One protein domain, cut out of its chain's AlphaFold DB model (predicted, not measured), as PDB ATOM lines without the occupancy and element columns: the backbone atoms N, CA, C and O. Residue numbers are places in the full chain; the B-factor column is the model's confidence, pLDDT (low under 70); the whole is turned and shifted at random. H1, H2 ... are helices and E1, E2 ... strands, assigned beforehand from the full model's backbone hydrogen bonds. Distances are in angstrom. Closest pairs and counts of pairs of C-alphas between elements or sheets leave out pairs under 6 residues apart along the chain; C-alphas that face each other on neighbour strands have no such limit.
ATOM      1  N   LEU A 374      65.661 -27.608-112.114       61.31
ATOM      2  CA  LEU A 374      66.041 -29.026-112.201       61.31
ATOM      3  C   LEU A 374      67.543 -29.236-112.463       61.31
ATOM      4  O   LEU A 374      68.097 -30.238-112.024       61.31
ATOM      5  N   SER A 375      68.238 -28.281-113.100       58.47
ATOM      6  CA  SER A 375      69.702 -28.358-113.282       58.47
ATOM      7  C   SER A 375      70.501 -28.262-111.971       58.47
ATOM      8  O   SER A 375      71.695 -28.550-111.962       58.47
ATOM      9  N   GLN A 376      69.841 -27.882-110.871       72.06
ATOM     10  CA  GLN A 376      70.401 -27.769-109.519       72.06
ATOM     11  C   GLN A 376      70.072 -28.996-108.643       72.06
ATOM     12  O   GLN A 376      70.517 -29.074-107.499       72.06
ATOM     13  N   MET A 377      69.300 -29.952-109.168       83.19
ATOM     14  CA  MET A 377      68.927 -31.195-108.492       83.19
ATOM     15  C   MET A 377      69.799 -32.368-108.947       83.19
ATOM     16  O   MET A 377      70.398 -32.360-110.025       83.19
ATOM     17  N   VAL A 378      69.843 -33.414-108.128       83.25
ATOM     18  CA  VAL A 378      70.490 -34.680-108.475       83.25
ATOM     19  C   VAL A 378      69.502 -35.528-109.266       83.25
ATOM     20  O   VAL A 378      68.417 -35.823-108.769       83.25
ATOM     21  N   ARG A 379      69.874 -35.950-110.478       81.69
ATOM     22  CA  ARG A 379      69.127 -36.974-111.219       81.69
ATOM     23  C   ARG A 379      69.548 -38.361-110.744       81.69
ATOM     24  O   ARG A 379      70.736 -38.663-110.672       81.69
ATOM     25  N   ILE A 380      68.559 -39.194-110.461       80.56
ATOM     26  CA  ILE A 380      68.683 -40.604-110.127       80.56
ATOM     27  C   ILE A 380      68.120 -41.391-111.308       80.56
ATOM     28  O   ILE A 380      66.949 -41.250-111.640       80.56
ATOM     29  N   ASP A 381      68.936 -42.229-111.950       76.00
ATOM     30  CA  ASP A 381      68.515 -42.999-113.141       76.00
ATOM     31  C   ASP A 381      67.650 -44.229-112.804       76.00
ATOM     32  O   ASP A 381      67.286 -44.991-113.696       76.00
ATOM     33  N   GLY A 382      67.374 -44.462-111.519       79.62
ATOM     34  CA  GLY A 382      66.594 -45.601-111.047       79.62
ATOM     35  C   GLY A 382      67.294 -46.961-111.196       79.62
ATOM     36  O   GLY A 382      68.524 -47.080-111.134       79.62
ATOM     37  N   GLY A 383      66.489 -48.009-111.346       78.12
ATOM     38  CA  GLY A 383      66.903 -49.410-111.422       78.12
ATOM     39  C   GLY A 383      66.597 -50.213-110.153       78.12
ATOM     40  O   GLY A 383      66.015 -49.712-109.194       78.12
ATOM     41  N   ASN A 384      66.990 -51.487-110.160       83.31
ATOM     42  CA  ASN A 384      66.696 -52.421-109.072       83.31
ATOM     43  C   ASN A 384      67.630 -52.240-107.866       83.31
ATOM     44  O   ASN A 384      68.834 -52.034-108.033       83.31
ATOM     45  N   PHE A 385      67.100 -52.429-106.658       82.81
ATOM     46  CA  PHE A 385      67.886 -52.680-105.449       82.81
ATOM     47  C   PHE A 385      67.280 -53.798-104.596       82.81
ATOM     48  O   PHE A 385      66.150 -54.219-104.831       82.81
ATOM     49  N   ILE A 386      68.059 -54.286-103.630       84.50
ATOM     50  CA  ILE A 386      67.609 -55.258-102.630       84.50
ATOM     51  C   ILE A 386      67.330 -54.494-101.333       84.50
ATOM     52  O   ILE A 386      68.226 -53.804-100.830       84.50
ATOM     53  N   ASP A 387      66.106 -54.598-100.825       82.81
ATOM     54  CA  ASP A 387      65.705 -53.967 -99.566       82.81
ATOM     55  C   ASP A 387      66.144 -54.801 -98.345       82.81
ATOM     56  O   ASP A 387      66.719 -55.887 -98.481       82.81
ATOM     57  N   ASP A 388      65.924 -54.289 -97.137       78.69
ATOM     58  CA  ASP A 388      66.348 -54.933 -95.889       78.69
ATOM     59  C   ASP A 388      65.638 -56.270 -95.592       78.69
ATOM     60  O   ASP A 388      66.238 -57.157 -94.978       78.69
ATOM     61  N   ASP A 389      64.416 -56.461 -96.098       81.12
ATOM     62  CA  ASP A 389      63.678 -57.733 -96.072       81.12
ATOM     63  C   ASP A 389      64.137 -58.755 -97.139       81.12
ATOM     64  O   ASP A 389      63.713 -59.915 -97.123       81.12
ATOM     65  N   GLY A 390      65.034 -58.352 -98.047       82.88
ATOM     66  CA  GLY A 390      65.542 -59.167 -99.152       82.88
ATOM     67  C   GLY A 390      64.692 -59.136-100.428       82.88
ATOM     68  O   GLY A 390      65.043 -59.814-101.399       82.88
ATOM     69  N   SER A 391      63.602 -58.363-100.465       83.19
ATOM     70  CA  SER A 391      62.829 -58.116-101.685       83.19
ATOM     71  C   SER A 391      63.650 -57.336-102.720       83.19
ATOM     72  O   SER A 391      64.590 -56.612-102.392       83.19
ATOM     73  N   THR A 392      63.327 -57.512-104.006       86.25
ATOM     74  CA  THR A 392      63.909 -56.704-105.089       86.25
ATOM     75  C   THR A 392      62.913 -55.632-105.494       86.25
ATOM     76  O   THR A 392      61.840 -55.957-105.999       86.25
ATOM     77  N   ILE A 393      63.287 -54.372-105.299       82.88
ATOM     78  CA  ILE A 393      62.450 -53.210-105.587       82.88
ATOM     79  C   ILE A 393      63.012 -52.473-106.804       82.88
ATOM     80  O   ILE A 393      64.215 -52.201-106.873       82.88
ATOM     81  N   PHE A 394      62.143 -52.145-107.759       82.12
ATOM     82  CA  PHE A 394      62.470 -51.311-108.915       82.12
ATOM     83  C   PHE A 394      62.161 -49.842-108.610       82.12
ATOM     84  O   PHE A 394      61.093 -49.528-108.092       82.12
ATOM     85  N   ILE A 395      63.090 -48.952-108.952       81.69
ATOM     86  CA  ILE A 395      62.941 -47.501-108.821       81.69
ATOM     87  C   ILE A 395      62.938 -46.871-110.212       81.69
ATOM     88  O   ILE A 395      63.846 -47.121-111.005       81.69
ATOM     89  N   GLU A 396      61.936 -46.044-110.501       76.12
ATOM     90  CA  GLU A 396      61.877 -45.232-111.722       76.12
ATOM     91  C   GLU A 396      62.886 -44.065-111.672       76.12
ATOM     92  O   GLU A 396      63.342 -43.690-110.591       76.12
ATOM     93  N   PRO A 397      63.267 -43.459-112.812       74.81
ATOM     94  CA  PRO A 397      64.122 -42.276-112.812       74.81
ATOM     95  C   PRO A 397      63.434 -41.047-112.192       74.81
ATOM     96  O   PRO A 397      62.301 -40.709-112.538       74.81
ATOM     97  N   PHE A 398      64.147 -40.314-111.334       79.62
ATOM     98  CA  PHE A 398      63.629 -39.108-110.672       79.62
ATOM     99  C   PHE A 398      64.726 -38.079-110.364       79.62
ATOM    100  O   PHE A 398      65.911 -38.399-110.287       79.62
ATOM    101  N   TYR A 399      64.331 -36.825-110.162       84.44
ATOM    102  CA  TYR A 399      65.164 -35.765-109.605       84.44
ATOM    103  C   TYR A 399      64.949 -35.672-108.094       84.44
ATOM    104  O   TYR A 399      63.813 -35.732-107.631       84.44
ATOM    105  N   VAL A 400      66.010 -35.446-107.318       93.69
ATOM    106  CA  VAL A 400      65.942 -35.231-105.862       93.69
ATOM    107  C   VAL A 400      66.853 -34.090-105.409       93.69
ATOM    108  O   VAL A 400      67.874 -33.799-106.038       93.69
ATOM    109  N   SER A 401      66.488 -33.417-104.316       95.00
ATOM    110  CA  SER A 401      67.328 -32.385-103.713       95.00
ATOM    111  C   SER A 401      68.653 -32.982-103.218       95.00
ATOM    112  O   SER A 401      68.695 -33.941-102.446       95.00
ATOM    113  N   GLU A 402      69.768 -32.391-103.656       92.94
ATOM    114  CA  GLU A 402      71.130 -32.814-103.290       92.94
ATOM    115  C   GLU A 402      71.351 -32.818-101.763       92.94
ATOM    116  O   GLU A 402      72.087 -33.641-101.211       92.94
ATOM    117  N   ASN A 403      70.654 -31.902-101.089       94.19
ATOM    118  CA  ASN A 403      70.717 -31.612 -99.665       94.19
ATOM    119  C   ASN A 403      69.356 -31.844 -98.996       94.19
ATOM    120  O   ASN A 403      68.318 -31.869 -99.663       94.19
ATOM    121  N   LEU A 404      69.374 -31.966 -97.667       94.44
ATOM    122  CA  LEU A 404      68.196 -31.716 -96.834       94.44
ATOM    123  C   LEU A 404      67.697 -30.286 -97.080       94.44
ATOM    124  O   LEU A 404      68.516 -29.385 -97.285       94.44
ATOM    125  N   VAL A 405      66.386 -30.060 -96.993       97.38
ATOM    126  CA  VAL A 405      65.827 -28.705 -97.092       97.38
ATOM    127  C   VAL A 405      66.384 -27.846 -95.959       97.38
ATOM    128  O   VAL A 405      66.153 -28.107 -94.776       97.38
ATOM    129  N   SER A 406      67.152 -26.820 -96.323       97.81
ATOM    130  CA  SER A 406      67.730 -25.877 -95.361       97.81
ATOM    131  C   SER A 406      66.665 -24.936 -94.795       97.81
ATOM    132  O   SER A 406      65.628 -24.704 -95.416       97.81
ATOM    133  N   ILE A 407      66.930 -24.327 -93.640       98.25
ATOM    134  CA  ILE A 407      66.067 -23.276 -93.085       98.25
ATOM    135  C   ILE A 407      65.946 -22.092 -94.055       98.25
ATOM    136  O   ILE A 407      64.862 -21.532 -94.167       98.25
ATOM    137  N   ALA A 408      66.998 -21.750 -94.804       98.06
ATOM    138  CA  ALA A 408      66.963 -20.693 -95.820       98.06
ATOM    139  C   ALA A 408      65.990 -21.037 -96.959       98.06
ATOM    140  O   ALA A 408      65.224 -20.195 -97.424       98.06
ATOM    141  N   GLU A 409      65.999 -22.295 -97.399       97.31
ATOM    142  CA  GLU A 409      65.126 -22.791 -98.458       97.31
ATOM    143  C   GLU A 409      63.673 -22.925 -97.985       97.31
ATOM    144  O   GLU A 409      62.753 -22.460 -98.660       97.31
ATOM    145  N   TRP A 410      63.463 -23.449 -96.774       98.12
ATOM    146  CA  TRP A 410      62.169 -23.435 -96.094       98.12
ATOM    147  C   TRP A 410      61.616 -22.010 -95.971       98.12
ATOM    148  O   TRP A 410      60.492 -21.736 -96.395       98.12
ATOM    149  N   ASN A 411      62.431 -21.074 -95.477       98.12
ATOM    150  CA  ASN A 411      62.077 -19.663 -95.333       98.12
ATOM    151  C   ASN A 411      61.880 -18.950 -96.675       98.12
ATOM    152  O   ASN A 411      61.258 -17.888 -96.704       98.12
ATOM    153  N   LYS A 412      62.313 -19.532 -97.796       96.50
ATOM    154  CA  LYS A 412      61.977 -19.039 -99.131       96.50
ATOM    155  C   LYS A 412      60.542 -19.416 -99.513       96.50
ATOM    156  O   LYS A 412      59.750 -18.515 -99.783       96.50
ATOM    157  N   TYR A 413      60.184 -20.702 -99.470       95.62
ATOM    158  CA  TYR A 413      58.933 -21.198-100.073       95.62
ATOM    159  C   TYR A 413      57.774 -21.461 -99.094       95.62
ATOM    160  O   TYR A 413      56.621 -21.287 -99.476       95.62
ATOM    161  N   SER A 414      58.039 -21.844 -97.840       95.00
ATOM    162  CA  SER A 414      56.980 -22.113 -96.852       95.00
ATOM    163  C   SER A 414      56.317 -20.824 -96.357       95.00
ATOM    164  O   SER A 414      56.970 -19.781 -96.289       95.00
ATOM    165  N   ILE A 415      55.040 -20.881 -95.974       89.44
ATOM    166  CA  ILE A 415      54.355 -19.760 -95.309       89.44
ATOM    167  C   ILE A 415      54.799 -19.621 -93.842       89.44
ATOM    168  O   ILE A 415      55.000 -18.506 -93.358       89.44
ATOM    169  N   ASP A 416      55.063 -20.747 -93.175       91.50
ATOM    170  CA  ASP A 416      55.410 -20.831 -91.755       91.50
ATOM    171  C   ASP A 416      56.923 -20.673 -91.550       91.50
ATOM    172  O   ASP A 416      57.667 -21.642 -91.381       91.50
ATOM    173  N   LYS A 417      57.402 -19.427 -91.621       96.12
ATOM    174  CA  LYS A 417      58.836 -19.098 -91.534       96.12
ATOM    175  C   LYS A 417      59.443 -19.511 -90.182       96.12
ATOM    176  O   LYS A 417      58.917 -19.205 -89.115       96.12
ATOM    177  N   ILE A 418      60.611 -20.144 -90.230       96.88
ATOM    178  CA  ILE A 418      61.406 -20.569 -89.079       96.88
ATOM    179  C   ILE A 418      62.233 -19.394 -88.547       96.88
ATOM    180  O   ILE A 418      63.137 -18.896 -89.218       96.88
ATOM    181  N   ASN A 419      61.985 -19.006 -87.295       97.31
ATOM    182  CA  ASN A 419      62.877 -18.138 -86.530       97.31
ATOM    183  C   ASN A 419      63.865 -18.988 -85.712       97.31
ATOM    184  O   ASN A 419      63.448 -19.695 -84.796       97.31
ATOM    185  N   ILE A 420      65.167 -18.892 -86.001       97.38
ATOM    186  CA  ILE A 420      66.214 -19.740 -85.392       97.38
ATOM    187  C   ILE A 420      66.189 -19.722 -83.854       97.38
ATOM    188  O   ILE A 420      66.306 -20.779 -83.238       97.38
ATOM    189  N   ASN A 421      66.001 -18.559 -83.222       96.38
ATOM    190  CA  ASN A 421      66.005 -18.465 -81.758       96.38
ATOM    191  C   ASN A 421      64.817 -19.222 -81.153       96.38
ATOM    192  O   ASN A 421      64.999 -20.011 -80.231       96.38
ATOM    193  N   GLN A 422      63.620 -19.042 -81.718       94.81
ATOM    194  CA  GLN A 422      62.428 -19.784 -81.301       94.81
ATOM    195  C   GLN A 422      62.566 -21.287 -81.581       94.81
ATOM    196  O   GLN A 422      62.166 -22.095 -80.749       94.81
ATOM    197  N   TYR A 423      63.175 -21.670 -82.707       92.56
ATOM    198  CA  TYR A 423      63.411 -23.068 -83.090       92.56
ATOM    199  C   TYR A 423      64.378 -23.777 -82.129       92.56
ATOM    200  O   TYR A 423      64.077 -24.862 -81.632       92.56
ATOM    201  N   ASN A 424      65.499 -23.124 -81.801       93.94
ATOM    202  CA  ASN A 424      66.464 -23.588 -80.803       93.94
ATOM    203  C   ASN A 424      65.798 -23.766 -79.432       93.94
ATOM    204  O   ASN A 424      65.962 -24.810 -78.806       93.94
ATOM    205  N   THR A 425      65.004 -22.787 -78.982       93.69
ATOM    206  CA  THR A 425      64.266 -22.875 -77.712       93.69
ATOM    207  C   THR A 425      63.213 -23.983 -77.723       93.69
ATOM    208  O   THR A 425      63.102 -24.711 -76.741       93.69
ATOM    209  N   LYS A 426      62.455 -24.140 -78.818       90.31
ATOM    210  CA  LYS A 426      61.388 -25.145 -78.937       90.31
ATOM    211  C   LYS A 426      61.935 -26.573 -78.904       90.31
ATOM    212  O   LYS A 426      61.330 -27.437 -78.277       90.31
ATOM    213  N   TYR A 427      63.054 -26.818 -79.585       87.88
ATOM    214  CA  TYR A 427      63.559 -28.172 -79.823       87.88
ATOM    215  C   TYR A 427      64.850 -28.531 -79.076       87.88
ATOM    216  O   TYR A 427      65.332 -29.654 -79.204       87.88
ATOM    217  N   GLY A 428      65.440 -27.604 -78.315       88.69
ATOM    218  CA  GLY A 428      66.709 -27.836 -77.615       88.69
ATOM    219  C   GLY A 428      67.917 -27.998 -78.549       88.69
ATOM    220  O   GLY A 428      68.914 -28.607 -78.166       88.69
ATOM    221  N   VAL A 429      67.832 -27.477 -79.778       87.69
ATOM    222  CA  VAL A 429      68.890 -27.565 -80.799       87.69
ATOM    223  C   VAL A 429      69.799 -26.327 -80.798       87.69
ATOM    224  O   VAL A 429      69.472 -25.295 -80.218       87.69
ATOM    225  N   ASN A 430      70.973 -26.437 -81.430       91.38
ATOM    226  CA  ASN A 430      71.990 -25.377 -81.506       91.38
ATOM    227  C   ASN A 430      72.251 -24.968 -82.966       91.38
ATOM    228  O   ASN A 430      73.353 -25.131 -83.497       91.38
ATOM    229  N   ILE A 431      71.199 -24.491 -83.631       94.00
ATOM    230  CA  ILE A 431      71.254 -23.965 -84.994       94.00
ATOM    231  C   ILE A 431      71.824 -22.546 -84.962       94.00
ATOM    232  O   ILE A 431      71.390 -21.708 -84.172       94.00
ATOM    233  N   LYS A 432      72.809 -22.283 -85.827       96.25
ATOM    234  CA  LYS A 432      73.588 -21.028 -85.834       96.25
ATOM    235  C   LYS A 432      73.351 -20.153 -87.063       96.25
ATOM    236  O   LYS A 432      73.758 -18.997 -87.073       96.25
ATOM    237  N   SER A 433      72.740 -20.703 -88.107       97.12
ATOM    238  CA  SER A 433      72.445 -20.010 -89.361       97.12
ATOM    239  C   SER A 433      71.338 -20.736 -90.120       97.12
ATOM    240  O   SER A 433      71.018 -21.887 -89.823       97.12
ATOM    241  N   GLU A 434      70.787 -20.092 -91.146       97.56
ATOM    242  CA  GLU A 434      69.760 -20.695 -92.000       97.56
ATOM    243  C   GLU A 434      70.288 -21.825 -92.914       97.56
ATOM    244  O   GLU A 434      69.517 -22.457 -93.626       97.56
ATOM    245  N   GLN A 435      71.596 -22.112 -92.882       97.00
ATOM    246  CA  GLN A 435      72.225 -23.207 -93.636       97.00
ATOM    247  C   GLN A 435      72.063 -24.581 -92.962       97.00
ATOM    248  O   GLN A 435      72.475 -25.595 -93.515       97.00
ATOM    249  N   TYR A 436      71.496 -24.636 -91.756       96.31
ATOM    250  CA  TYR A 436      71.120 -25.887 -91.095       96.31
ATOM    251  C   TYR A 436      69.822 -26.450 -91.704       96.31
ATOM    252  O   TYR A 436      69.010 -25.667 -92.208       96.31
ATOM    253  N   PRO A 437      69.592 -27.775 -91.653       94.88
ATOM    254  CA  PRO A 437      68.339 -28.372 -92.108       94.88
ATOM    255  C   PRO A 437      67.145 -27.874 -91.279       94.88
ATOM    256  O   PRO A 437      67.243 -27.713 -90.060       94.88
ATOM    257  N   ALA A 438      66.004 -27.668 -91.937       96.06
ATOM    258  CA  ALA A 438      64.715 -27.527 -91.266       96.06
ATOM    259  C   ALA A 438      64.307 -28.894 -90.689       96.06
ATOM    260  O   ALA A 438      64.414 -29.904 -91.386       96.06
ATOM    261  N   VAL A 439      63.877 -28.941 -89.421       93.12
ATOM    262  CA  VAL A 439      63.603 -30.200 -88.704       93.12
ATOM    263  C   VAL A 439      62.296 -30.167 -87.909       93.12
ATOM    264  O   VAL A 439      61.991 -29.221 -87.185       93.12
ATOM    265  N   PHE A 440      61.525 -31.240 -88.026       93.00
ATOM    266  CA  PHE A 440      60.129 -31.342 -87.620       93.00
ATOM    267  C   PHE A 440      59.954 -32.441 -86.577       93.00
ATOM    268  O   PHE A 440      60.707 -33.412 -86.561       93.00
ATOM    269  N   GLU A 441      58.970 -32.278 -85.692       91.06
ATOM    270  CA  GLU A 441      58.687 -33.246 -84.629       91.06
ATOM    271  C   GLU A 441      58.312 -34.612 -85.209       91.06
ATOM    272  O   GLU A 441      57.497 -34.699 -86.128       91.06
ATOM    273  N   THR A 442      58.842 -35.681 -84.618       88.88
ATOM    274  CA  THR A 442      58.424 -37.057 -84.908       88.88
ATOM    275  C   THR A 442      57.578 -37.639 -83.775       88.88
ATOM    276  O   THR A 442      57.433 -37.061 -82.695       88.88
ATOM    277  N   VAL A 443      56.953 -38.784 -84.033       86.75
ATOM    278  CA  VAL A 443      56.108 -39.519 -83.094       86.75
ATOM    279  C   VAL A 443      56.160 -41.013 -83.404       86.75
ATOM    280  O   VAL A 443      56.128 -41.436 -84.560       86.75
ATOM    281  N   LYS A 444      56.210 -41.847 -82.364       83.12
ATOM    282  CA  LYS A 444      56.048 -43.297 -82.520       83.12
ATOM    283  C   LYS A 444      54.586 -43.643 -82.784       83.12
ATOM    284  O   LYS A 444      53.728 -43.313 -81.966       83.12
ATOM    285  N   ARG A 445      54.309 -44.355 -83.877       73.81
ATOM    286  CA  ARG A 445      52.993 -44.939 -84.189       73.81
ATOM    287  C   ARG A 445      53.212 -46.331 -84.786       73.81
ATOM    288  O   ARG A 445      54.107 -46.509 -85.602       73.81
ATOM    289  N   TYR A 446      52.419 -47.311 -84.353       72.12
ATOM    290  CA  TYR A 446      52.403 -48.676 -84.911       72.12
ATOM    291  C   TYR A 446      53.767 -49.402 -84.969       72.12
ATOM    292  O   TYR A 446      53.996 -50.240 -85.830       72.12
ATOM    293  N   GLY A 447      54.681 -49.095 -84.042       70.75
ATOM    294  CA  GLY A 447      56.032 -49.677 -84.001       70.75
ATOM    295  C   GLY A 447      57.079 -48.935 -84.841       70.75
ATOM    296  O   GLY A 447      58.267 -49.080 -84.565       70.75
ATOM    297  N   ALA A 448      56.653 -48.078 -85.770       77.00
ATOM    298  CA  ALA A 448      57.512 -47.178 -86.533       77.00
ATOM    299  C   ALA A 448      57.618 -45.788 -85.875       77.00
ATOM    300  O   ALA A 448      56.844 -45.423 -84.978       77.00
ATOM    301  N   VAL A 449      58.575 -44.987 -86.341       81.69
ATOM    302  CA  VAL A 449      58.625 -43.547 -86.073       81.69
ATOM    303  C   VAL A 449      58.206 -42.815 -87.339       81.69
ATOM    304  O   VAL A 449      58.654 -43.140 -88.434       81.69
ATOM    305  N   ASN A 450      57.334 -41.834 -87.160       84.75
ATOM    306  CA  ASN A 450      56.711 -41.075 -88.230       84.75
ATOM    307  C   ASN A 450      56.879 -39.584 -87.937       84.75
ATOM    308  O   ASN A 450      57.020 -39.202 -86.770       84.75
ATOM    309  N   ILE A 451      56.820 -38.724 -88.947       88.94
ATOM    310  CA  ILE A 451      56.648 -37.289 -88.724       88.94
ATOM    311  C   ILE A 451      55.300 -37.050 -88.024       88.94
ATOM    312  O   ILE A 451      54.322 -37.775 -88.213       88.94
ATOM    313  N   LYS A 452      55.252 -36.072 -87.121       89.25
ATOM    314  CA  LYS A 452      54.054 -35.779 -86.326       89.25
ATOM    315  C   LYS A 452      52.967 -35.086 -87.147       89.25
ATOM    316  O   LYS A 452      51.787 -35.333 -86.893       89.25
ATOM    317  N   ASP A 453      53.393 -34.239 -88.082       89.62
ATOM    318  CA  ASP A 453      52.575 -33.471 -89.020       89.62
ATOM    319  C   ASP A 453      53.372 -33.230 -90.318       89.62
ATOM    320  O   ASP A 453      54.393 -32.538 -90.309       89.62
ATOM    321  N   SER A 454      52.924 -33.838 -91.416       89.62
ATOM    322  CA  SER A 454      53.505 -33.742 -92.762       89.62
ATOM    323  C   SER A 454      52.859 -32.661 -93.633       89.62
ATOM    324  O   SER A 454      53.435 -32.270 -94.652       89.62
ATOM    325  N   LEU A 455      51.712 -32.101 -93.229       89.00
ATOM    326  CA  LEU A 455      50.987 -31.098 -94.012       89.00
ATOM    327  C   LEU A 455      51.843 -29.859 -94.366       89.00
ATOM    328  O   LEU A 455      51.750 -29.392 -95.508       89.00
ATOM    329  N   PRO A 456      52.718 -29.332 -93.480       94.19
ATOM    330  CA  PRO A 456      53.629 -28.245 -93.834       94.19
ATOM    331  C   PRO A 456      54.639 -28.621 -94.930       94.19
ATOM    332  O   PRO A 456      54.995 -27.771 -95.746       94.19
ATOM    333  N   LEU A 457      55.087 -29.882 -94.983       94.94
ATOM    334  CA  LEU A 457      56.042 -30.370 -95.985       94.94
ATOM    335  C   LEU A 457      55.364 -30.501 -97.356       94.94
ATOM    336  O   LEU A 457      55.901 -30.023 -98.354       94.94
ATOM    337  N   PHE A 458      54.146 -31.049 -97.405       91.06
ATOM    338  CA  PHE A 458      53.350 -31.113 -98.636       91.06
ATOM    339  C   PHE A 458      53.035 -29.713 -99.185       91.06
ATOM    340  O   PHE A 458      53.198 -29.451-100.380       91.06
ATOM    341  N   LYS A 459      52.665 -28.767 -98.307       92.81
ATOM    342  CA  LYS A 459      52.457 -27.354 -98.672       92.81
ATOM    343  C   LYS A 459      53.742 -26.692 -99.182       92.81
ATOM    344  O   LYS A 459      53.681 -25.951-100.163       92.81
ATOM    345  N   PHE A 460      54.899 -26.986 -98.583       97.19
ATOM    346  CA  PHE A 460      56.203 -26.543 -99.089       97.19
ATOM    347  C   PHE A 460      56.483 -27.090-100.500       97.19
ATOM    348  O   PHE A 460      56.866 -26.320-101.378       97.19
ATOM    349  N   CYS A 461      56.240 -28.380-100.750       92.88
ATOM    350  CA  CYS A 461      56.420 -29.004-102.064       92.88
ATOM    351  C   CYS A 461      55.524 -28.373-103.148       92.88
ATOM    352  O   CYS A 461      56.003 -28.063-104.242       92.88
ATOM    353  N   ASN A 462      54.256 -28.079-102.844       88.88
ATOM    354  CA  ASN A 462      53.377 -27.342-103.759       88.88
ATOM    355  C   ASN A 462      53.852 -25.900-103.995       88.88
ATOM    356  O   ASN A 462      53.916 -25.455-105.141       88.88
ATOM    357  N   ALA A 463      54.245 -25.174-102.942       91.56
ATOM    358  CA  ALA A 463      54.763 -23.810-103.065       91.56
ATOM    359  C   ALA A 463      56.052 -23.751-103.905       91.56
ATOM    360  O   ALA A 463      56.203 -22.863-104.747       91.56
ATOM    361  N   LEU A 464      56.946 -24.728-103.732       90.44
ATOM    362  CA  LEU A 464      58.141 -24.919-104.551       90.44
ATOM    363  C   LEU A 464      57.775 -25.181-106.020       90.44
ATOM    364  O   LEU A 464      58.347 -24.561-106.914       90.44
ATOM    365  N   SER A 465      56.797 -26.057-106.268       82.25
ATOM    366  CA  SER A 465      56.318 -26.389-107.618       82.25
ATOM    367  C   SER A 465      55.796 -25.154-108.337       82.25
ATOM    368  O   SER A 465      56.305 -24.785-109.395       82.25
ATOM    369  N   LYS A 466      54.870 -24.443-107.690       81.06
ATOM    370  CA  LYS A 466      54.261 -23.210-108.183       81.06
ATOM    371  C   LYS A 466      55.282 -22.103-108.438       81.06
ATOM    372  O   LYS A 466      55.189 -21.416-109.451       81.06
ATOM    373  N   ASN A 467      56.276 -21.944-107.559       83.50
ATOM    374  CA  ASN A 467      57.351 -20.964-107.740       83.50
ATOM    375  C   ASN A 467      58.183 -21.229-109.009       83.50
ATOM    376  O   ASN A 467      58.709 -20.288-109.597       83.50
ATOM    377  N   HIS A 468      58.316 -22.492-109.419       74.38
ATOM    378  CA  HIS A 468      59.103 -22.902-110.587       74.38
ATOM    379  C   HIS A 468      58.250 -23.276-111.809       74.38
ATOM    380  O   HIS A 468      58.773 -23.838-112.766       74.38
ATOM    381  N   GLY A 469      56.953 -22.946-111.802       68.19
ATOM    382  CA  GLY A 469      56.052 -23.165-112.939       68.19
ATOM    383  C   GLY A 469      55.606 -24.617-113.152       68.19
ATOM    384  O   GLY A 469      55.126 -24.945-114.234       68.19
ATOM    385  N   PHE A 470      55.750 -25.482-112.145       72.06
ATOM    386  CA  PHE A 470      55.237 -26.852-112.167       72.06
ATOM    387  C   PHE A 470      53.843 -26.944-111.535       72.06
ATOM    388  O   PHE A 470      53.465 -26.118-110.700       72.06
ATOM    389  N   ASN A 471      53.104 -27.991-111.904       71.12
ATOM    390  CA  ASN A 471      51.841 -28.356-111.266       71.12
ATOM    391  C   ASN A 471      52.037 -28.661-109.775       71.12
ATOM    392  O   ASN A 471      53.121 -29.040-109.340       71.12
ATOM    393  N   GLU A 472      50.971 -28.557-108.993       76.31
ATOM    394  CA  GLU A 472      50.950 -29.006-107.601       76.31
ATOM    395  C   GLU A 472      50.799 -30.544-107.556       76.31
ATOM    396  O   GLU A 472      50.017 -31.111-108.321       76.31
ATOM    397  N   TYR A 473      51.578 -31.237-106.713       73.31
ATOM    398  CA  TYR A 473      51.507 -32.706-106.586       73.31
ATOM    399  C   TYR A 473      50.446 -33.151-105.577       73.31
ATOM    400  O   TYR A 473      49.869 -34.229-105.710       73.31
ATOM    401  N   TYR A 474      50.199 -32.318-104.569       74.88
ATOM    402  CA  TYR A 474      49.214 -32.565-103.528       74.88
ATOM    403  C   TYR A 474      47.994 -31.667-103.733       74.88
ATOM    404  O   TYR A 474      48.142 -30.520-104.156       74.88
ATOM    405  N   SER A 475      46.806 -32.128-103.357       76.50
ATOM    406  CA  SER A 475      45.668 -31.243-103.093       76.50
ATOM    407  C   SER A 475      45.199 -31.403-101.648       76.50
ATOM    408  O   SER A 475      45.538 -32.375-100.970       76.50
ATOM    409  N   PHE A 476      44.477 -30.403-101.143       79.81
ATOM    410  CA  PHE A 476      44.086 -30.324 -99.739       79.81
ATOM    411  C   PHE A 476      42.577 -30.120 -99.629       79.81
ATOM    412  O   PHE A 476      42.036 -29.163-100.182       79.81
ATOM    413  N   VAL A 477      41.911 -31.005 -98.891       74.31
ATOM    414  CA  VAL A 477      40.477 -30.926 -98.597       74.31
ATOM    415  C   VAL A 477      40.315 -30.683 -97.104       74.31
ATOM    416  O   VAL A 477      40.699 -31.520 -96.290       74.31
ATOM    417  N   GLU A 478      39.765 -29.528 -96.736       82.38
ATOM    418  CA  GLU A 478      39.417 -29.218 -95.348       82.38
ATOM    419  C   GLU A 478      38.009 -29.719 -95.021       82.38
ATOM    420  O   GLU A 478      37.052 -29.474 -95.761       82.38
ATOM    421  N   ASP A 479      37.879 -30.404 -93.889       75.31
ATOM    422  CA  ASP A 479      36.611 -30.871 -93.351       75.31
ATOM    423  C   ASP A 479      36.521 -30.609 -91.831       75.31
ATOM    424  O   ASP A 479      37.323 -29.890 -91.234       75.31
ATOM    425  N   LYS A 480      35.500 -31.169 -91.174       71.75
ATOM    426  CA  LYS A 480      35.282 -31.016 -89.723       71.75
ATOM    427  C   LYS A 480      36.254 -31.831 -88.846       71.75
ATOM    428  O   LYS A 480      36.173 -31.733 -87.621       71.75
ATOM    429  N   HIS A 481      37.091 -32.674 -89.445       65.44
ATOM    430  CA  HIS A 481      38.051 -33.559 -88.788       65.44
ATOM    431  C   HIS A 481      39.506 -33.122 -89.018       65.44
ATOM    432  O   HIS A 481      40.351 -33.411 -88.171       65.44
ATOM    433  N   GLY A 482      39.796 -32.380 -90.091       74.25
ATOM    434  CA  GLY A 482      41.088 -31.738 -90.324       74.25
ATOM    435  C   GLY A 482      41.303 -31.340 -91.784       74.25
ATOM    436  O   GLY A 482      40.363 -31.005 -92.501       74.25
ATOM    437  N   THR A 483      42.559 -31.383 -92.226       70.75
ATOM    438  CA  THR A 483      42.925 -31.262 -93.642       70.75
ATOM    439  C   THR A 483      43.373 -32.624 -94.159       70.75
ATOM    440  O   THR A 483      44.429 -33.120 -93.766       70.75
ATOM    441  N   SER A 484      42.598 -33.214 -95.063       65.56
ATOM    442  CA  SER A 484      43.004 -34.390 -95.833       65.56
ATOM    443  C   SER A 484      43.924 -33.969 -96.976       65.56
ATOM    444  O   SER A 484      43.661 -32.969 -97.646       65.56
ATOM    445  N   THR A 485      44.987 -34.736 -97.219       68.00
ATOM    446  CA  THR A 485      45.885 -34.541 -98.369       68.00
ATOM    447  C   THR A 485      45.613 -35.621 -99.410       68.00
ATOM    448  O   THR A 485      45.645 -36.804 -99.076       68.00
ATOM    449  N   LEU A 486      45.359 -35.228-100.657       55.25
ATOM    450  CA  LEU A 486      45.255 -36.140-101.794       55.25
ATOM    451  C   LEU A 486      46.527 -36.050-102.640       55.25
ATOM    452  O   LEU A 486      47.158 -34.998-102.741       55.25
ATOM    453  N   PHE A 487      46.894 -37.176-103.242       69.69
ATOM    454  CA  PHE A 487      48.087 -37.336-104.061       69.69
ATOM    455  C   PHE A 487      47.628 -37.297-105.517       69.69
ATOM    456  O   PHE A 487      47.102 -38.272-106.043       69.69
ATOM    457  N   GLU A 488      47.772 -36.141-106.158       54.34
ATOM    458  CA  GLU A 488      47.212 -35.899-107.493       54.34
ATOM    459  C   GLU A 488      48.014 -36.590-108.602       54.34
ATOM    460  O   GLU A 488      47.534 -36.749-109.718       54.34
ATOM    461  N   HIS A 489      49.280 -36.929-108.331       60.28
ATOM    462  CA  HIS A 489      50.245 -37.422-109.321       60.28
ATOM    463  C   HIS A 489      50.431 -36.507-110.553       60.28
ATOM    464  O   HIS A 489      51.128 -36.877-111.494       60.28
ATOM    465  N   ASN A 490      49.936 -35.262-110.500       53.72
ATOM    466  CA  ASN A 490      50.069 -34.211-111.524       53.72
ATOM    467  C   ASN A 490      51.511 -33.726-111.758       53.72
ATOM    468  O   ASN A 490      51.736 -32.762-112.494       53.72
ATOM    469  N   ASN A 491      52.488 -34.407-111.156       60.78
ATOM    470  CA  ASN A 491      53.902 -34.172-111.358       60.78
ATOM    471  C   ASN A 491      54.352 -32.734-110.941       60.78
ATOM    472  O   ASN A 491      54.946 -31.934-111.677       60.78
ATOM    473  N   GLY A 492      54.063 -32.415-109.682       70.38
ATOM    474  CA  GLY A 492      54.810 -31.413-108.925       70.38
ATOM    475  C   GLY A 492      56.015 -32.009-108.198       70.38
ATOM    476  O   GLY A 492      56.266 -33.215-108.246       70.38
ATOM    477  N   PHE A 493      56.728 -31.159-107.463       86.56
ATOM    478  CA  PHE A 493      57.593 -31.619-106.382       86.56
ATOM    479  C   PHE A 493      56.768 -32.309-105.298       86.56
ATOM    480  O   PHE A 493      55.647 -31.906-104.991       86.56
ATOM    481  N   ARG A 494      57.373 -33.322-104.692       91.88
ATOM    482  CA  ARG A 494      56.799 -34.190-103.663       91.88
ATOM    483  C   ARG A 494      57.862 -34.591-102.652       91.88
ATOM    484  O   ARG A 494      59.047 -34.355-102.884       91.88
ATOM    485  N   LEU A 495      57.468 -35.228-101.559       90.56
ATOM    486  CA  LEU A 495      58.417 -36.019-100.776       90.56
ATOM    487  C   LEU A 495      58.821 -37.283-101.572       90.56
ATOM    488  O   LEU A 495      58.025 -37.779-102.379       90.56
ATOM    489  N   PRO A 496      60.054 -37.795-101.406       91.56
ATOM    490  CA  PRO A 496      60.419 -39.120-101.889       91.56
ATOM    491  C   PRO A 496      59.538 -40.193-101.245       91.56
ATOM    492  O   PRO A 496      59.215 -40.107-100.056       91.56
ATOM    493  N   SER A 497      59.209 -41.223-102.017       86.56
ATOM    494  CA  SER A 497      58.593 -42.438-101.489       86.56
ATOM    495  C   SER A 497      59.538 -43.193-100.558       86.56
ATOM    496  O   SER A 497      60.756 -42.976-100.573       86.56
ATOM    497  N   GLU A 498      58.987 -44.120 -99.774       86.81
ATOM    498  CA  GLU A 498      59.766 -45.007 -98.905       86.81
ATOM    499  C   GLU A 498      60.946 -45.652 -99.651       86.81
ATOM    500  O   GLU A 498      62.098 -45.556 -99.221       86.81
ATOM    501  N   TYR A 499      60.666 -46.244-100.813       88.44
ATOM    502  CA  TYR A 499      61.655 -46.977-101.592       88.44
ATOM    503  C   TYR A 499      62.644 -46.070-102.330       88.44
ATOM    504  O   TYR A 499      63.823 -46.408-102.405       88.44
ATOM    505  N   GLU A 500      62.220 -44.904-102.833       91.44
ATOM    506  CA  GLU A 500      63.149 -43.915-103.403       91.44
ATOM    507  C   GLU A 500      64.129 -43.405-102.345       91.44
ATOM    508  O   GLU A 500      65.326 -43.287-102.621       91.44
ATOM    509  N   LEU A 501      63.645 -43.148-101.123       90.94
ATOM    510  CA  LEU A 501      64.483 -42.698-100.020       90.94
ATOM    511  C   LEU A 501      65.456 -43.811 -99.597       90.94
ATOM    512  O   LEU A 501      66.670 -43.594 -99.608       90.94
ATOM    513  N   LYS A 502      64.969 -45.037 -99.357       90.06
ATOM    514  CA  LYS A 502      65.815 -46.230 -99.140       90.06
ATOM    515  C   LYS A 502      66.870 -46.404-100.239       90.06
ATOM    516  O   LYS A 502      68.036 -46.668 -99.945       90.06
ATOM    517  N   TYR A 503      66.503 -46.199-101.506       90.44
ATOM    518  CA  TYR A 503      67.412 -46.332-102.640       90.44
ATOM    519  C   TYR A 503      68.554 -45.304-102.604       90.44
ATOM    520  O   TYR A 503      69.707 -45.704-102.802       90.44
ATOM    521  N   ILE A 504      68.270 -44.019-102.342       90.56
ATOM    522  CA  ILE A 504      69.275 -42.934-102.381       90.56
ATOM    523  C   ILE A 504      70.087 -42.774-101.095       90.56
ATOM    524  O   ILE A 504      71.167 -42.187-101.147       90.56
ATOM    525  N   LEU A 505      69.619 -43.288 -99.952       89.00
ATOM    526  CA  LEU A 505      70.355 -43.233 -98.680       89.00
ATOM    527  C   LEU A 505      71.487 -44.274 -98.580       89.00
ATOM    528  O   LEU A 505      72.206 -44.337 -97.584       89.00
ATOM    529  N   ARG A 506      71.698 -45.069 -99.631       87.44
ATOM    530  CA  ARG A 506      72.829 -45.996 -99.760       87.44
ATOM    531  C   ARG A 506      74.091 -45.276-100.229       87.44
ATOM    532  O   ARG A 506      74.040 -44.258-100.920       87.44
ATOM    533  N   ARG A 507      75.265 -45.818 -99.901       80.62
ATOM    534  CA  ARG A 507      76.558 -45.334-100.413       80.62
ATOM    535  C   ARG A 507      76.737 -45.668-101.902       80.62
ATOM    536  O   ARG A 507      77.357 -44.875-102.613       80.62
ATOM    537  N   THR A 508      76.213 -46.804-102.371       78.06
ATOM    538  CA  THR A 508      76.368 -47.325-103.744       78.06
ATOM    539  C   THR A 508      75.065 -47.914-104.316       78.06
ATOM    540  O   THR A 508      74.158 -48.265-103.566       78.06
ATOM    541  N   LYS A 509      74.981 -48.087-105.650       71.75
ATOM    542  CA  LYS A 509      73.839 -48.746-106.329       71.75
ATOM    543  C   LYS A 509      73.665 -50.234-105.950       71.75
ATOM    544  O   LYS A 509      72.551 -50.740-106.055       71.75
ATOM    545  N   ASN A 510      74.719 -50.909-105.474       75.69
ATOM    546  CA  ASN A 510      74.769 -52.378-105.356       75.69
ATOM    547  C   ASN A 510      74.701 -52.917-103.917       75.69
ATOM    548  O   ASN A 510      74.623 -54.128-103.728       75.69
ATOM    549  N   GLU A 511      74.779 -52.061-102.899       77.12
ATOM    550  CA  GLU A 511      74.589 -52.499-101.512       77.12
ATOM    551  C   GLU A 511      73.095 -52.651-101.176       77.12
ATOM    552  O   GLU A 511      72.271 -51.930-101.752       77.12
ATOM    553  N   PRO A 512      72.725 -53.563-100.259       78.38
ATOM    554  CA  PRO A 512      71.380 -53.584 -99.700       78.38
ATOM    555  C   PRO A 512      71.144 -52.324 -98.863       78.38
ATOM    556  O   PRO A 512      72.093 -51.765 -98.298       78.38
ATOM    557  N   PHE A 513      69.887 -51.896 -98.740       79.50
ATOM    558  CA  PHE A 513      69.552 -50.862 -97.765       79.50
ATOM    559  C   PHE A 513      69.845 -51.350 -96.336       79.50
ATOM    560  O   PHE A 513      69.686 -52.528 -96.007       79.50
ATOM    561  N   LYS A 514      70.332 -50.439 -95.489       71.44
ATOM    562  CA  LYS A 514      70.537 -50.654 -94.053       71.44
ATOM    563  C   LYS A 514      70.287 -49.346 -93.326       71.44
ATOM    564  O   LYS A 514      71.021 -48.384 -93.551       71.44
ATOM    565  N   ASP A 515      69.339 -49.336 -92.393       71.44
ATOM    566  CA  ASP A 515      69.074 -48.177 -91.533       71.44
ATOM    567  C   ASP A 515      70.132 -48.056 -90.410       71.44
ATOM    568  O   ASP A 515      69.868 -48.175 -89.216       71.44
ATOM    569  N   THR A 516      71.401 -47.907 -90.806       55.72
ATOM    570  CA  THR A 516      72.559 -47.802 -89.904       55.72
ATOM    571  C   THR A 516      73.079 -46.371 -89.863       55.72
ATOM    572  O   THR A 516      73.786 -45.916 -90.763       55.72
ATOM    573  N   VAL A 517      72.735 -45.666 -88.789       57.88
ATOM    574  CA  VAL A 517      72.789 -44.200 -88.705       57.88
ATOM    575  C   VAL A 517      73.996 -43.704 -87.925       57.88
ATOM    576  O   VAL A 517      74.272 -44.175 -86.816       57.88
ATOM    577  N   ILE A 518      74.688 -42.690 -88.454       56.41
ATOM    578  CA  ILE A 518      75.840 -42.084 -87.785       56.41
ATOM    579  C   ILE A 518      75.668 -40.561 -87.664       56.41
ATOM    580  O   ILE A 518      75.946 -39.812 -88.595       56.41
ATOM    581  N   SER A 519      75.335 -40.138 -86.438       54.03
ATOM    582  CA  SER A 519      75.356 -38.772 -85.872       54.03
ATOM    583  C   SER A 519      73.974 -38.187 -85.573       54.03
ATOM    584  O   SER A 519      73.063 -38.254 -86.388       54.03
ATOM    585  N   ASN A 520      73.875 -37.569 -84.392       57.38
ATOM    586  CA  ASN A 520      72.693 -36.869 -83.879       57.38
ATOM    587  C   ASN A 520      72.945 -35.347 -83.795       57.38
ATOM    588  O   ASN A 520      72.145 -34.604 -83.226       57.38
ATOM    589  N   THR A 521      74.095 -34.883 -84.292       75.25
ATOM    590  CA  THR A 521      74.485 -33.473 -84.273       75.25
ATOM    591  C   THR A 521      74.042 -32.829 -85.574       75.25
ATOM    592  O   THR A 521      74.608 -33.144 -86.623       75.25
ATOM    593  N   LEU A 522      73.082 -31.904 -85.498       88.06
ATOM    594  CA  LEU A 522      72.729 -31.071 -86.643       88.06
ATOM    595  C   LEU A 522      73.941 -30.238 -87.067       88.06
ATOM    596  O   LEU A 522      74.566 -29.555 -86.249       88.06
ATOM    597  N   LEU A 523      74.249 -30.289 -88.356       91.69
ATOM    598  CA  LEU A 523      75.291 -29.510 -89.016       91.69
ATOM    599  C   LEU A 523      74.669 -28.736 -90.188       91.69
ATOM    600  O   LEU A 523      73.587 -29.106 -90.654       91.69
ATOM    601  N   PRO A 524      75.329 -27.676 -90.690       95.56
ATOM    602  CA  PRO A 524      74.941 -27.081 -91.962       95.56
ATOM    603  C   PRO A 524      74.884 -28.150 -93.060       95.56
ATOM    604  O   PRO A 524      75.710 -29.066 -93.077       95.56
ATOM    605  N   VAL A 525      73.918 -28.033 -93.968       93.44
ATOM    606  CA  VAL A 525      73.801 -28.935 -95.122       93.44
ATOM    607  C   VAL A 525      75.039 -28.823 -96.023       93.44
ATOM    608  O   VAL A 525      75.810 -27.867 -95.916       93.44
ATOM    609  N   ALA A 526      75.261 -29.812 -96.889       88.31
ATOM    610  CA  ALA A 526      76.440 -29.913 -97.761       88.31
ATOM    611  C   ALA A 526      77.812 -29.984 -97.045       88.31
ATOM    612  O   ALA A 526      78.850 -29.803 -97.683       88.31
ATOM    613  N   THR A 527      77.856 -30.267 -95.733       87.62
ATOM    614  CA  THR A 527      79.126 -30.400 -94.981       87.62
ATOM    615  C   THR A 527      79.676 -31.829 -94.915       87.62
ATOM    616  O   THR A 527      80.851 -32.015 -94.588       87.62
ATOM    617  N   SER A 528      78.867 -32.844 -95.232       85.00
ATOM    618  CA  SER A 528      79.311 -34.240 -95.323       85.00
ATOM    619  C   SER A 528      80.043 -34.531 -96.643       85.00
ATOM    620  O   SER A 528      80.074 -33.722 -97.566       85.00
ATOM    621  N   GLY A 529      80.574 -35.748 -96.791       83.75
ATOM    622  CA  GLY A 529      80.851 -36.296 -98.123       83.75
ATOM    623  C   GLY A 529      79.556 -36.697 -98.846       83.75
ATOM    624  O   GLY A 529      78.563 -37.020 -98.192       83.75
ATOM    625  N   LYS A 530      79.584 -36.716-100.183       88.56
ATOM    626  CA  LYS A 530      78.516 -37.283-101.025       88.56
ATOM    627  C   LYS A 530      78.623 -38.810-101.122       88.56
ATOM    628  O   LYS A 530      79.726 -39.354-101.051       88.56
ATOM    629  N   ASN A 531      77.505 -39.498-101.352       86.31
ATOM    630  CA  ASN A 531      77.507 -40.885-101.846       86.31
ATOM    631  C   ASN A 531      77.730 -40.954-103.375       86.31
ATOM    632  O   ASN A 531      77.886 -39.926-104.034       86.31
ATOM    633  N   LEU A 532      77.722 -42.163-103.957       86.19
ATOM    634  CA  LEU A 532      77.854 -42.344-105.413       86.19
ATOM    635  C   LEU A 532      76.663 -41.810-106.227       86.19
ATOM    636  O   LEU A 532      76.795 -41.657-107.437       86.19
ATOM    637  N   PHE A 533      75.533 -41.504-105.587       83.00
ATOM    638  CA  PHE A 533      74.411 -40.807-106.221       83.00
ATOM    639  C   PHE A 533      74.606 -39.285-106.258       83.00
ATOM    640  O   PHE A 533      73.893 -38.601-106.975       83.00
ATOM    641  N   GLY A 534      75.575 -38.740-105.515       87.56
ATOM    642  CA  GLY A 534      75.807 -37.299-105.405       87.56
ATOM    643  C   GLY A 534      75.074 -36.618-104.243       87.56
ATOM    644  O   GLY A 534      75.146 -35.396-104.132       87.56
ATOM    645  N   ILE A 535      74.422 -37.387-103.368       90.75
ATOM    646  CA  ILE A 535      73.600 -36.916-102.245       90.75
ATOM    647  C   ILE A 535      74.469 -36.636-101.015       90.75
ATOM    648  O   ILE A 535      75.232 -37.501-100.572       90.75
ATOM    649  N   PHE A 536      74.334 -35.438-100.440       91.25
ATOM    650  CA  PHE A 536      74.901 -35.076 -99.137       91.25
ATOM    651  C   PHE A 536      74.031 -35.581 -97.982       91.25
ATOM    652  O   PHE A 536      72.834 -35.795 -98.137       91.25
ATOM    653  N   ASP A 537      74.618 -35.732 -96.796       88.50
ATOM    654  CA  ASP A 537      73.963 -36.139 -95.548       88.50
ATOM    655  C   ASP A 537      73.249 -37.505 -95.578       88.50
ATOM    656  O   ASP A 537      72.513 -37.840 -94.653       88.50
ATOM    657  N   PHE A 538      73.502 -38.336 -96.597       86.88
ATOM    658  CA  PHE A 538      72.815 -39.615 -96.826       86.88
ATOM    659  C   PHE A 538      72.874 -40.594 -95.632       86.88
ATOM    660  O   PHE A 538      71.953 -41.373 -95.424       86.88
ATOM    661  N   ASN A 539      73.920 -40.536 -94.801       84.50
ATOM    662  CA  ASN A 539      74.065 -41.368 -93.601       84.50
ATOM    663  C   ASN A 539      74.312 -40.565 -92.305       84.50
ATOM    664  O   ASN A 539      74.730 -41.145 -91.299       84.50
ATOM    665  N   SER A 540      74.064 -39.248 -92.330       83.44
ATOM    666  CA  SER A 540      74.396 -38.307 -91.251       83.44
ATOM    667  C   SER A 540      73.356 -37.187 -91.066       83.44
ATOM    668  O   SER A 540      72.331 -37.144 -91.746       83.44
ATOM    669  N   ASN A 541      73.656 -36.256 -90.152       87.25
ATOM    670  CA  ASN A 541      72.937 -35.001 -89.893       87.25
ATOM    671  C   ASN A 541      71.547 -35.184 -89.247       87.25
ATOM    672  O   ASN A 541      71.456 -35.182 -88.020       87.25
ATOM    673  N   ALA A 542      70.487 -35.368 -90.037       87.50
ATOM    674  CA  ALA A 542      69.113 -35.515 -89.546       87.50
ATOM    675  C   ALA A 542      68.443 -36.794 -90.070       87.50
ATOM    676  O   ALA A 542      68.800 -37.294 -91.139       87.50
ATOM    677  N   ALA A 543      67.449 -37.290 -89.328       89.31
ATOM    678  CA  ALA A 543      66.505 -38.292 -89.823       89.31
ATOM    679  C   ALA A 543      65.684 -37.724 -90.999       89.31
ATOM    680  O   ALA A 543      65.590 -36.504 -91.116       89.31
ATOM    681  N   GLU A 544      65.114 -38.552 -91.878       90.75
ATOM    682  CA  GLU A 544      64.475 -38.089 -93.126       90.75
ATOM    683  C   GLU A 544      63.067 -38.663 -93.312       90.75
ATOM    684  O   GLU A 544      62.889 -39.877 -93.249       90.75
ATOM    685  N   ALA A 545      62.083 -37.782 -93.530       90.94
ATOM    686  CA  ALA A 545      60.676 -38.141 -93.738       90.94
ATOM    687  C   ALA A 545      60.347 -38.519 -95.198       90.94
ATOM    688  O   ALA A 545      60.870 -37.904 -96.133       90.94
ATOM    689  N   THR A 546      59.445 -39.488 -95.370       89.38
ATOM    690  CA  THR A 546      58.858 -39.922 -96.650       89.38
ATOM    691  C   THR A 546      57.492 -39.275 -96.901       89.38
ATOM    692  O   THR A 546      56.951 -38.551 -96.064       89.38
ATOM    693  N   ASP A 547      56.917 -39.554 -98.069       81.06
ATOM    694  CA  ASP A 547      55.559 -39.175 -98.461       81.06
ATOM    695  C   ASP A 547      54.424 -39.833 -97.646       81.06
ATOM    696  O   ASP A 547      53.360 -39.232 -97.523       81.06
ATOM    697  N   PHE A 548      54.654 -41.002 -97.037       79.94
ATOM    698  CA  PHE A 548      53.717 -41.708 -96.146       79.94
ATOM    699  C   PHE A 548      54.091 -41.589 -94.659       79.94
ATOM    700  O   PHE A 548      54.003 -42.551 -93.900       79.94
ATOM    701  N   ASP A 549      54.526 -40.402 -94.238       81.25
ATOM    702  CA  ASP A 549      54.926 -40.026 -92.871       81.25
ATOM    703  C   ASP A 549      56.116 -40.790 -92.248       81.25
ATOM    704  O   ASP A 549      56.663 -40.305 -91.253       81.25
ATOM    705  N   TYR A 550      56.545 -41.940 -92.777       85.81
ATOM    706  CA  TYR A 550      57.659 -42.726 -92.234       85.81
ATOM    707  C   TYR A 550      58.957 -41.919 -92.167       85.81
ATOM    708  O   TYR A 550      59.244 -41.086 -93.026       85.81
ATOM    709  N   VAL A 551      59.773 -42.186 -91.146       87.12
ATOM    710  CA  VAL A 551      61.060 -41.513 -90.955       87.12
ATOM    711  C   VAL A 551      62.195 -42.529 -90.895       87.12
ATOM    712  O   VAL A 551      62.255 -43.349 -89.981       87.12
ATOM    713  N   PHE A 552      63.138 -42.411 -91.830       86.88
ATOM    714  CA  PHE A 552      64.386 -43.178 -91.844       86.88
ATOM    715  C   PHE A 552      65.532 -42.439 -91.162       86.88
ATOM    716  O   PHE A 552      65.465 -41.237 -90.890       86.88
ATOM    717  N   LYS A 553      66.632 -43.160 -90.934       79.75
ATOM    718  CA  LYS A 553      67.848 -42.681 -90.278       79.75
ATOM    719  C   LYS A 553      67.624 -42.287 -88.816       79.75
ATOM    720  O   LYS A 553      68.117 -41.253 -88.357       79.75
ATOM    721  N   ILE A 554      66.940 -43.138 -88.052       73.06
ATOM    722  CA  ILE A 554      66.759 -42.947 -86.606       73.06
ATOM    723  C   ILE A 554      67.726 -43.828 -85.820       73.06
ATOM    724  O   ILE A 554      67.642 -45.052 -85.834       73.06
ATOM    725  N   LYS A 555      68.647 -43.189 -85.090       63.34
ATOM    726  CA  LYS A 555      69.647 -43.894 -84.274       63.34
ATOM    727  C   LYS A 555      69.156 -44.212 -82.862       63.34
ATOM    728  O   LYS A 555      69.487 -45.255 -82.303       63.34
ATOM    729  N   ASP A 556      68.435 -43.271 -82.265       62.91
ATOM    730  CA  ASP A 556      67.878 -43.377 -80.919       62.91
ATOM    731  C   ASP A 556      66.393 -43.023 -80.983       62.91
ATOM    732  O   ASP A 556      65.995 -42.042 -81.598       62.91
ATOM    733  N   VAL A 557      65.568 -43.802 -80.298       57.16
ATOM    734  CA  VAL A 557      64.136 -43.556 -80.141       57.16
ATOM    735  C   VAL A 557      63.795 -42.270 -79.381       57.16
ATOM    736  O   VAL A 557      62.640 -41.853 -79.407       57.16
ATOM    737  N   ASN A 558      64.774 -41.655 -78.712       57.53
ATOM    738  CA  ASN A 558      64.661 -40.320 -78.119       57.53
ATOM    739  C   ASN A 558      64.895 -39.184 -79.143       57.53
ATOM    740  O   ASN A 558      64.725 -38.009 -78.815       57.53
ATOM    741  N   GLN A 559      65.292 -39.506 -80.380       60.34
ATOM    742  CA  GLN A 559      65.536 -38.551 -81.462       60.34
ATOM    743  C   GLN A 559      64.209 -38.136 -82.118       60.34
ATOM    744  O   GLN A 559      63.804 -38.645 -83.160       60.34
ATOM    745  N   MET A 560      63.523 -37.190 -81.478       74.56
ATOM    746  CA  MET A 560      62.168 -36.752 -81.843       74.56
ATOM    747  C   MET A 560      62.122 -35.731 -83.003       74.56
ATOM    748  O   MET A 560      61.223 -34.890 -83.042       74.56
ATOM    749  N   LEU A 561      63.104 -35.751 -83.917       87.44
ATOM    750  CA  LEU A 561      63.252 -34.770 -85.002       87.44
ATOM    751  C   LEU A 561      63.719 -35.388 -86.330       87.44
ATOM    752  O   LEU A 561      64.704 -36.127 -86.352       87.44
ATOM    753  N   CYS A 562      63.090 -34.983 -87.436       90.12
ATOM    754  CA  CYS A 562      63.489 -35.318 -88.809       90.12
ATOM    755  C   CYS A 562      63.539 -34.083 -89.718       90.12
ATOM    756  O   CYS A 562      62.706 -33.191 -89.602       90.12
ATOM    757  N   GLY A 563      64.490 -34.036 -90.646       92.94
ATOM    758  CA  GLY A 563      64.409 -33.187 -91.832       92.94
ATOM    759  C   GLY A 563      63.698 -33.905 -92.980       92.94
ATOM    760  O   GLY A 563      63.101 -34.968 -92.801       92.94
ATOM    761  N   PHE A 564      63.776 -33.329 -94.176       95.38
ATOM    762  CA  PHE A 564      63.239 -33.936 -95.393       95.38
ATOM    763  C   PHE A 564      63.999 -33.469 -96.638       95.38
ATOM    764  O   PHE A 564      64.815 -32.541 -96.587       95.38
ATOM    765  N   ARG A 565      63.694 -34.119 -97.760       95.75
ATOM    766  CA  ARG A 565      64.097 -33.753 -99.122       95.75
ATOM    767  C   ARG A 565      62.861 -33.673 -99.997       95.75
ATOM    768  O   ARG A 565      61.825 -34.223 -99.637       95.75
ATOM    769  N   TYR A 566      62.984 -33.039-101.154       95.62
ATOM    770  CA  TYR A 566      61.954 -33.100-102.188       95.62
ATOM    771  C   TYR A 566      62.475 -33.833-103.421       95.62
ATOM    772  O   TYR A 566      63.644 -33.723-103.795       95.62
ATOM    773  N   ALA A 567      61.573 -34.573-104.049       92.62
ATOM    774  CA  ALA A 567      61.759 -35.284-105.296       92.62
ATOM    775  C   ALA A 567      60.762 -34.794-106.354       92.62
ATOM    776  O   ALA A 567      59.767 -34.137-106.040       92.62
ATOM    777  N   LYS A 568      61.034 -35.123-107.612       83.94
ATOM    778  CA  LYS A 568      60.145 -34.945-108.762       83.94
ATOM    779  C   LYS A 568      60.430 -36.070-109.746       83.94
ATOM    780  O   LYS A 568      61.599 -36.364-109.983       83.94
ATOM    781  N   SER A 569      59.405 -36.694-110.310       73.12
ATOM    782  CA  SER A 569      59.608 -37.726-111.332       73.12
ATOM    783  C   SER A 569      60.280 -37.143-112.592       73.12
ATOM    784  O   SER A 569      60.291 -35.928-112.797       73.12
ATOM    785  N   CYS A 570      60.916 -37.993-113.404       63.34
ATOM    786  CA  CYS A 570      61.459 -37.604-114.711       63.34
ATOM    787  C   CYS A 570      60.365 -37.729-115.784       63.34
ATOM    788  O   CYS A 570      60.168 -38.795-116.359       63.34
ATOM    789  N   ASP A 571      59.648 -36.647-116.074       53.44
ATOM    790  CA  ASP A 571      58.354 -36.720-116.795       53.44
ATOM    791  C   ASP A 571      58.458 -36.640-118.303       53.44
ATOM    792  O   ASP A 571      57.451 -36.618-119.010       53.44
ATOM    793  N   ASN A 572      59.678 -36.493-118.800       40.84
ATOM    794  CA  ASN A 572      59.898 -36.214-120.193       40.84
ATOM    795  C   ASN A 572      60.556 -37.425-120.849       40.84
ATOM    796  O   ASN A 572      61.768 -37.616-120.684       40.84
ATOM    797  N   PRO A 573      59.807 -38.186-121.674       35.25
ATOM    798  CA  PRO A 573      60.389 -39.148-122.591       35.25
ATOM    799  C   PRO A 573      61.555 -38.546-123.378       35.25
ATOM    800  O   PRO A 573      62.491 -39.275-123.659       35.25
ATOM    801  N   MET A 574      61.579 -37.234-123.667       30.64
ATOM    802  CA  MET A 574      62.747 -36.589-124.280       30.64
ATOM    803  C   MET A 574      63.942 -36.380-123.346       30.64
ATOM    804  O   MET A 574      65.054 -36.531-123.830       30.64
ATOM    805  N   GLU A 575      63.795 -36.045-122.061       35.84
ATOM    806  CA  GLU A 575      64.969 -35.938-121.166       35.84
ATOM    807  C   GLU A 575      65.563 -37.319-120.895       35.84
ATOM    808  O   GLU A 575      66.782 -37.492-120.940       35.84
TER     809      GLU A 575
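What this domain is: This is residues 374 to 575 of the 587 residues of the protein "Copper amine oxidase" of Clostridium sp. (UniProt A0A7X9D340). Little regular structure: a rounded, loop-rich body holds mixed sheet E6-E5-E10-E9, antiparallel sheet E1-E4-E11, hairpins E2-E3 and E7-E8, and four short helices. The printed part has 202 residues, 78 in named elements, mixed class, ordered E1 E2 E3 E4 H1 H2 E5 E6 H3 E7 E8 H4 E9 E10 E11. It is compact, radius of gyration of the C-alphas 16.3 A, spanning 43 by 36 by 35 A.

Where its parts are: Find E5, 440 to 445, 15.7 A long, from C-alpha 440 at (60.129, -31.342, -87.620); E6 is 448 to 451, E10 561 to 563, E9 543 to 545. Find E1 at 378 to 380, E4 398 to 400, E11 567 to 569, ending at (59.608, -37.726, -111.332); E2 383 to 386, E3 392 to 395, E7 474 to 478, E8 483 to 487. H3, 455 to 467, runs 18.2 A; H1 is 407 to 413, H2 420 to 427, H4 498 to 504.

How they stand to each other: Look at hairpin E5-E6: N 443 and O 450, 2.8 A. In E1-E4, see N 380 and O 398, 2.8 A; H4 only grazes that sheet. H1 touches H3, closest C-alphas Tyr 413 and Ala 463, 5.8 A. Helices H1 to H4 have every O i to N i+4 pair within hydrogen-bond range.

The domain as a whole: The printed part has no cut; links H2-E5, H4-E9 and E9-E10 are long; 28 residues have pLDDT under 70.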